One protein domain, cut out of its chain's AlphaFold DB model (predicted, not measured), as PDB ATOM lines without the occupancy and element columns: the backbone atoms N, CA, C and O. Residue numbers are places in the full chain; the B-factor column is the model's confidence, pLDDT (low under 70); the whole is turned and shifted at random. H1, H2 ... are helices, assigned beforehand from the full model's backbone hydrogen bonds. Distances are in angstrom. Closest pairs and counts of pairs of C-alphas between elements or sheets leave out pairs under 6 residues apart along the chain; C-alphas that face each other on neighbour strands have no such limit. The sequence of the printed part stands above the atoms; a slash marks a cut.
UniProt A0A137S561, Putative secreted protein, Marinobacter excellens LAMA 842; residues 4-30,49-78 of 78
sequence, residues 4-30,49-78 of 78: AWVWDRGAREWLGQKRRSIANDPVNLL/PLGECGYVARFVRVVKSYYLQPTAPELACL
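What this domain is: This is residues 4 to 30 and 49 to 78 of the 78 residues of the protein "Putative secreted protein" of Marinobacter excellens LAMA 842 (UniProt A0A137S561). Four helices are set out with few contacts: the long H3 makes much of the longest axis, and the shorter H2 runs almost antiparallel to it, displaced toward the end of H3, where Ile 22 comes near Tyr 66. The short H1 and H4 each lie off H3, and H4 folds back after a turn of chain at residues 67 to 71. The printed part has 57 residues with four named helices in the order H1, H2, H3, H4 and no named strand; the class is all helix. It is compact, with a radius of gyration of the C-alphas of 11.6 A and spans of 34 by 26 by 17 A.

How they stand to each other: H1, residues 4 to 8, is apart from H2, residues 16 to 23. H2 is close to but not clearly touching H3, residues 52 to 66; their closest C-alphas, those of Ile 22 and Tyr 66, are 7.7 A apart. H2 and H3 run opposite ways at a shallow tilt of 17 degrees. H3 and H4, residues 72 to 77, are apart, but only just, with their closest C-alphas at 8.0 A. H1 is apart from H3 and H4, and H2 from H4. Every O i to N i+4 pair is within hydrogen-bond range in H1, H2 and H3, but 1 of 2 in H4.

Where its parts are: H1 begins with C-alpha 4 at (143.481, 157.211, 98.555) and is 6.5 A long from first to last C-alpha. H2 measures 10.5 A. H3 measures 21.3 A, from C-alpha 52 at (144.015, 152.453, 118.689). H4 measures 9.1 A and ends with C-alpha 77 at (144.988, 163.136, 115.987).

The domain as a whole: The C-alphas of Leu 15 and Leu 50, the two farthest apart, are 34.9 A apart. Residues 31 to 48 are not printed, and C-alphas 30 and 49 are 14.3 A apart across this cut, in the link from H2 to H3. The link from H3 to H4 is tight and that from H1 to H2 is short. The mean pLDDT of the printed part is 93.9, and no printed residue is under 70.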
ATOM      1  N   ALA A   4     144.138 155.959  98.932       94.31
ATOM      2  CA  ALA A   4     143.481 157.211  98.555       94.31
ATOM      3  C   ALA A   4     143.893 158.359  99.494       94.31
ATOM      4  O   ALA A   4     144.289 159.420  99.030       94.31
ATOM      5  N   TRP A   5     143.942 158.097 100.805       95.88
ATOM      6  CA  TRP A   5     144.460 159.054 101.787       95.88
ATOM      7  C   TRP A   5     145.904 159.464 101.464       95.88
ATOM      8  O   TRP A   5     146.223 160.641 101.381       95.88
ATOM      9  N   VAL A   6     146.778 158.491 101.186       95.94
ATOM     10  CA  VAL A   6     148.178 158.736 100.788       95.94
ATOM     11  C   VAL A   6     148.271 159.648  99.557       95.94
ATOM     12  O   VAL A   6     149.105 160.554  99.506       95.94
ATOM     13  N   TRP A   7     147.430 159.390  98.551       96.00
ATOM     14  CA  TRP A   7     147.397 160.123  97.287       96.00
ATOM     15  C   TRP A   7     147.145 161.614  97.494       96.00
ATOM     16  O   TRP A   7     147.906 162.441  96.987       96.00
ATOM     17  N   ASP A   8     146.135 161.940  98.297       96.19
ATOM     18  CA  ASP A   8     145.721 163.317  98.563       96.19
ATOM     19  C   ASP A   8     146.641 164.059  99.542       96.19
ATOM     20  O   ASP A   8     146.475 165.259  99.749       96.19
ATOM     21  N   ARG A   9     147.619 163.371 100.143       96.50
ATOM     22  CA  ARG A   9     148.569 163.926 101.125       96.50
ATOM     23  C   ARG A   9     150.001 163.996 100.585       96.50
ATOM     24  O   ARG A   9     150.965 163.951 101.348       96.50
ATOM     25  N   GLY A  10     150.135 164.091  99.259       95.44
ATOM     26  CA  GLY A  10     151.391 164.386  98.557       95.44
ATOM     27  C   GLY A  10     151.869 163.297  97.595       95.44
ATOM     28  O   GLY A  10     152.742 163.558  96.768       95.44
ATOM     29  N   ALA A  11     151.300 162.087  97.638       96.62
ATOM     30  CA  ALA A  11     151.783 160.999  96.785       96.62
ATOM     31  C   ALA A  11     151.351 161.090  95.315       96.62
ATOM     32  O   ALA A  11     151.907 160.371  94.481       96.62
ATOM     33  N   ARG A  12     150.400 161.974  94.987       96.00
ATOM     34  CA  ARG A  12     150.027 162.310  93.604       96.00
ATOM     35  C   ARG A  12     151.232 162.743  92.765       96.00
ATOM     36  O   ARG A  12     151.380 162.280  91.638       96.00
ATOM     37  N   GLU A  13     152.135 163.517  93.365       96.31
ATOM     38  CA  GLU A  13     153.337 164.057  92.713       96.31
ATOM     39  C   GLU A  13     154.519 163.074  92.703       96.31
ATOM     40  O   GLU A  13     155.587 163.352  92.161       96.31
ATOM     41  N   TRP A  14     154.375 161.902  93.325       96.94
ATOM     42  CA  TRP A  14     155.469 160.943  93.395       96.94
ATOM     43  C   TRP A  14     155.600 160.108  92.122       96.94
ATOM     44  O   TRP A  14     154.621 159.640  91.520       96.94
ATOM     45  N   LEU A  15     156.850 159.760  91.811       96.94
ATOM     46  CA  LEU A  15     157.162 158.695  90.865       96.94
ATOM     47  C   LEU A  15     156.465 157.387  91.262       96.94
ATOM     48  O   LEU A  15     156.327 157.050  92.445       96.94
ATOM     49  N   GLY A  16     156.066 156.605  90.255       96.06
ATOM     50  CA  GLY A  16     155.332 155.354  90.460       96.06
ATOM     51  C   GLY A  16     156.068 154.344  91.348       96.06
ATOM     52  O   GLY A  16     155.426 153.603  92.088       96.06
ATOM     53  N   GLN A  17     157.406 154.345  91.343       97.12
ATOM     54  CA  GLN A  17     158.197 153.482  92.223       97.12
ATOM     55  C   GLN A  17     157.970 153.813  93.703       97.12
ATOM     56  O   GLN A  17     157.688 152.906  94.477       97.12
ATOM     57  N   LYS A  18     157.994 155.096  94.091       96.75
ATOM     58  CA  LYS A  18     157.768 155.512  95.484       96.75
ATOM     59  C   LYS A  18     156.338 155.196  95.943       96.75
ATOM     60  O   LYS A  18     156.142 154.734  97.065       96.75
ATOM     61  N   ARG A  19     155.344 155.351  95.054       96.44
ATOM     62  CA  ARG A  19     153.954 154.917  95.300       96.44
ATOM     63  C   ARG A  19     153.839 153.405  95.522       96.44
ATOM     64  O   ARG A  19     153.144 152.974  96.435       96.44
ATOM     65  N   ARG A  20     154.550 152.593  94.731       96.06
ATOM     66  CA  ARG A  20     154.617 151.138  94.951       96.06
ATOM     67  C   ARG A  20     155.306 150.792  96.268       96.06
ATOM     68  O   ARG A  20     154.844 149.882  96.945       96.06
ATOM     69  N   SER A  21     156.359 151.514  96.649       96.19
ATOM     70  CA  SER A  21     157.055 151.278  97.916       96.19
ATOM     71  C   SER A  21     156.134 151.477  99.118       96.19
ATOM     72  O   SER A  21     156.048 150.576  99.939       96.19
ATOM     73  N   ILE A  22     155.395 152.591  99.206       95.38
ATOM     74  CA  ILE A  22     154.474 152.805 100.339       95.38
ATOM     75  C   ILE A  22     153.306 151.812 100.337       95.38
ATOM     76  O   ILE A  22     152.877 151.359 101.396       95.38
ATOM     77  N   ALA A  23     152.796 151.431  99.160       93.94
ATOM     78  CA  ALA A  23     151.702 150.468  99.055       93.94
ATOM     79  C   ALA A  23     152.087 149.072  99.569       93.94
ATOM     80  O   ALA A  23     151.219 148.353 100.054       93.94
ATOM     81  N   ASN A  24     153.375 148.725  99.498       95.12
ATOM     82  CA  ASN A  24     153.907 147.431  99.920       95.12
ATOM     83  C   ASN A  24     154.737 147.498 101.214       95.12
ATOM     84  O   ASN A  24     155.329 146.493 101.600       95.12
ATOM     85  N   ASP A  25     154.808 148.651 101.887       95.00
ATOM     86  CA  ASP A  25     155.549 148.784 103.144       95.00
ATOM     87  C   ASP A  25     154.877 147.927 104.241       95.00
ATOM     88  O   ASP A  25     153.704 148.159 104.556       95.00
ATOM     89  N   PRO A  26     155.586 146.973 104.876       91.44
ATOM     90  CA  PRO A  26     155.047 146.169 105.973       91.44
ATOM     91  C   PRO A  26     154.511 146.989 107.156       91.44
ATOM     92  O   PRO A  26     153.614 146.542 107.867       91.44
ATOM     93  N   VAL A  27     155.028 148.199 107.386       90.12
ATOM     94  CA  VAL A  27     154.503 149.120 108.405       90.12
ATOM     95  C   VAL A  27     153.122 149.646 108.000       90.12
ATOM     96  O   VAL A  27     152.257 149.838 108.858       90.12
ATOM     97  N   ASN A  28     152.901 149.850 106.700       89.44
ATOM     98  CA  ASN A  28     151.637 150.303 106.129       89.44
ATOM     99  C   ASN A  28     150.589 149.174 106.015       89.44
ATOM    100  O   ASN A  28     149.379 149.439 106.088       89.44
ATOM    101  N   LEU A  29     151.054 147.931 105.859       85.69
ATOM    102  CA  LEU A  29     150.251 146.717 105.739       85.69
ATOM    103  C   LEU A  29     149.929 146.128 107.121       85.69
ATOM    104  O   LEU A  29     150.672 145.323 107.674       85.69
ATOM    105  N   LEU A  30     148.781 146.519 107.676       78.12
ATOM    106  CA  LEU A  30     148.228 145.906 108.883       78.12
ATOM    107  C   LEU A  30     147.040 145.010 108.501       78.12
ATOM    108  O   LEU A  30     146.035 145.541 108.017       78.12
ATOM    109  N   PRO A  49     138.452 149.334 116.855       90.88
ATOM    110  CA  PRO A  49     137.852 149.217 118.193       90.88
ATOM    111  C   PRO A  49     138.809 148.676 119.270       90.88
ATOM    112  O   PRO A  49     138.494 148.709 120.453       90.88
ATOM    113  N   LEU A  50     139.951 148.114 118.864       90.06
ATOM    114  CA  LEU A  50     141.016 147.642 119.743       90.06
ATOM    115  C   LEU A  50     142.364 148.040 119.136       90.06
ATOM    116  O   LEU A  50     142.558 147.935 117.922       90.06
ATOM    117  N   GLY A  51     143.319 148.430 119.983       90.56
ATOM    118  CA  GLY A  51     144.685 148.742 119.552       90.56
ATOM    119  C   GLY A  51     144.852 150.110 118.882       90.56
ATOM    120  O   GLY A  51     145.763 150.273 118.069       90.56
ATOM    121  N   GLU A  52     144.007 151.084 119.228       91.94
ATOM    122  CA  GLU A  52     144.015 152.453 118.689       91.94
ATOM    123  C   GLU A  52     145.407 153.095 118.725       91.94
ATOM    124  O   GLU A  52     145.930 153.485 117.682       91.94
ATOM    125  N   CYS A  53     146.071 153.104 119.888       93.25
ATOM    126  CA  CYS A  53     147.404 153.697 120.035       93.25
ATOM    127  C   CYS A  53     148.434 153.070 119.083       93.25
ATOM    128  O   CYS A  53     149.258 153.765 118.495       93.25
ATOM    129  N   GLY A  54     148.380 151.747 118.897       92.38
ATOM    130  CA  GLY A  54     149.273 151.039 117.979       92.38
ATOM    131  C   GLY A  54     148.974 151.351 116.512       92.38
ATOM    132  O   GLY A  54     149.896 151.445 115.699       92.38
ATOM    133  N   TYR A  55     147.697 151.535 116.173       91.81
ATOM    134  CA  TYR A  55     147.270 151.958 114.843       91.81
ATOM    135  C   TYR A  55     147.750 153.380 114.531       91.81
ATOM    136  O   TYR A  55     148.399 153.579 113.500       91.81
ATOM    137  N   VAL A  56     147.524 154.333 115.442       94.25
ATOM    138  CA  VAL A  56     147.974 155.727 115.303       94.25
ATOM    139  C   VAL A  56     149.498 155.795 115.219       94.25
ATOM    140  O   VAL A  56     150.026 156.372 114.275       94.25
ATOM    141  N   ALA A  57     150.233 155.109 116.102       94.50
ATOM    142  CA  ALA A  57     151.698 155.107 116.075       94.50
ATOM    143  C   ALA A  57     152.277 154.602 114.739       94.50
ATOM    144  O   ALA A  57     153.246 155.161 114.217       94.50
ATOM    145  N   ARG A  58     151.676 153.562 114.143       93.44
ATOM    146  CA  ARG A  58     152.054 153.089 112.798       93.44
ATOM    147  C   ARG A  58     151.742 154.135 111.736       93.44
ATOM    148  O   ARG A  58     152.567 154.359 110.855       93.44
ATOM    149  N   PHE A  59     150.582 154.776 111.828       94.56
ATOM    150  CA  PHE A  59     150.177 155.835 110.912       94.56
ATOM    151  C   PHE A  59     151.171 157.005 110.941       94.56
ATOM    152  O   PHE A  59     151.716 157.368 109.900       94.56
ATOM    153  N   VAL A  60     151.500 157.511 112.134       95.88
ATOM    154  CA  VAL A  60     152.504 158.563 112.361       95.88
ATOM    155  C   VAL A  60     153.857 158.172 111.776       95.88
ATOM    156  O   VAL A  60     154.502 158.981 111.105       95.88
ATOM    157  N   ARG A  61     154.293 156.923 111.990       95.88
ATOM    158  CA  ARG A  61     155.550 156.420 111.425       95.88
ATOM    159  C   ARG A  61     155.550 156.510 109.901       95.88
ATOM    160  O   ARG A  61     156.505 157.040 109.348       95.88
ATOM    161  N   VAL A  62     154.494 156.050 109.228       95.50
ATOM    162  CA  VAL A  62     154.406 156.111 107.758       95.50
ATOM    163  C   VAL A  62     154.352 157.562 107.267       95.50
ATOM    164  O   VAL A  62     155.067 157.904 106.326       95.50
ATOM    165  N   VAL A  63     153.575 158.434 107.919       96.69
ATOM    166  CA  VAL A  63     153.512 159.869 107.584       96.69
ATOM    167  C   VAL A  63     154.904 160.497 107.613       96.69
ATOM    168  O   VAL A  63     155.311 161.127 106.634       96.69
ATOM    169  N   LYS A  64     155.664 160.260 108.688       96.50
ATOM    170  CA  LYS A  64     157.025 160.787 108.848       96.50
ATOM    171  C   LYS A  64     158.014 160.161 107.862       96.50
ATOM    172  O   LYS A  64     158.779 160.886 107.241       96.50
ATOM    173  N   SER A  65     157.987 158.841 107.678       96.31
ATOM    174  CA  SER A  65     158.916 158.137 106.780       96.31
ATOM    175  C   SER A  65     158.765 158.542 105.315       96.31
ATOM    176  O   SER A  65     159.742 158.511 104.568       96.31
ATOM    177  N   TYR A  66     157.558 158.924 104.897       96.25
ATOM    178  CA  TYR A  66     157.277 159.266 103.506       96.25
ATOM    179  C   TYR A  66     157.074 160.762 103.240       96.25
ATOM    180  O   TYR A  66     156.904 161.132 102.074       96.25
ATOM    181  N   TYR A  67     157.169 161.607 104.273       96.00
ATOM    182  CA  TYR A  67     156.956 163.057 104.200       96.00
ATOM    183  C   TYR A  67     155.576 163.417 103.633       96.00
ATOM    184  O   TYR A  67     155.450 164.247 102.733       96.00
ATOM    185  N   LEU A  68     154.544 162.734 104.128       96.69
ATOM    186  CA  LEU A  68     153.159 163.056 103.792       96.69
ATOM    187  C   LEU A  68     152.723 164.336 104.507       96.69
ATOM    188  O   LEU A  68     153.320 164.729 105.509       96.69
ATOM    189  N   GLN A  69     151.679 164.969 103.986       97.00
ATOM    190  CA  GLN A  69     151.205 166.280 104.427       97.00
ATOM    191  C   GLN A  69     149.773 166.178 104.970       97.00
ATOM    192  O   GLN A  69     148.836 166.448 104.217       97.00
ATOM    193  N   PRO A  70     149.574 165.751 106.233       96.44
ATOM    194  CA  PRO A  70     148.256 165.733 106.852       96.44
ATOM    195  C   PRO A  70     147.668 167.145 106.959       96.44
ATOM    196  O   PRO A  70     148.386 168.141 107.075       96.44
ATOM    197  N   THR A  71     146.346 167.218 106.944       95.69
ATOM    198  CA  THR A  71     145.574 168.430 107.227       95.69
ATOM    199  C   THR A  71     145.638 168.784 108.715       95.69
ATOM    200  O   THR A  71     146.020 167.961 109.546       95.69
ATOM    201  N   ALA A  72     145.246 170.007 109.082       94.56
ATOM    202  CA  ALA A  72     145.267 170.434 110.483       94.56
ATOM    203  C   ALA A  72     144.432 169.536 111.431       94.56
ATOM    204  O   ALA A  72     144.949 169.202 112.497       94.56
ATOM    205  N   PRO A  73     143.209 169.084 111.074       92.81
ATOM    206  CA  PRO A  73     142.464 168.129 111.900       92.81
ATOM    207  C   PRO A  73     143.189 166.791 112.071       92.81
ATOM    208  O   PRO A  73     143.284 166.280 113.181       92.81
ATOM    209  N   GLU A  74     143.775 166.258 110.998       94.38
ATOM    210  CA  GLU A  74     144.535 165.005 111.052       94.38
ATOM    211  C   GLU A  74     145.773 165.132 111.944       94.38
ATOM    212  O   GLU A  74     146.065 164.219 112.709       94.38
ATOM    213  N   LEU A  75     146.477 166.267 111.889       92.88
ATOM    214  CA  LEU A  75     147.626 166.538 112.758       92.88
ATOM    215  C   LEU A  75     147.256 166.557 114.244       92.88
ATOM    216  O   LEU A  75     148.082 166.179 115.063       92.88
ATOM    217  N   ALA A  76     146.042 166.974 114.607       89.75
ATOM    218  CA  ALA A  76     145.603 166.952 116.003       89.75
ATOM    219  C   ALA A  76     145.398 165.522 116.542       89.75
ATOM    220  O   ALA A  76     145.424 165.313 117.754       89.75
ATOM    221  N   CYS A  77     145.201 164.544 115.651       85.06
ATOM    222  CA  CYS A  77     144.988 163.136 115.987       85.06
ATOM    223  C   CYS A  77     146.246 162.258 115.839       85.06
ATOM    224  O   CYS A  77     146.194 161.078 116.195       85.06
ATOM    225  N   LEU A  78     147.343 162.797 115.288       86.62
ATOM    226  CA  LEU A  78     148.603 162.099 114.986       86.62
ATOM    227  C   LEU A  78     149.708 162.446 115.991       86.62
ATOM    228  O   LEU A  78     150.347 161.494 116.493       86.62
TER     229      LEU A  78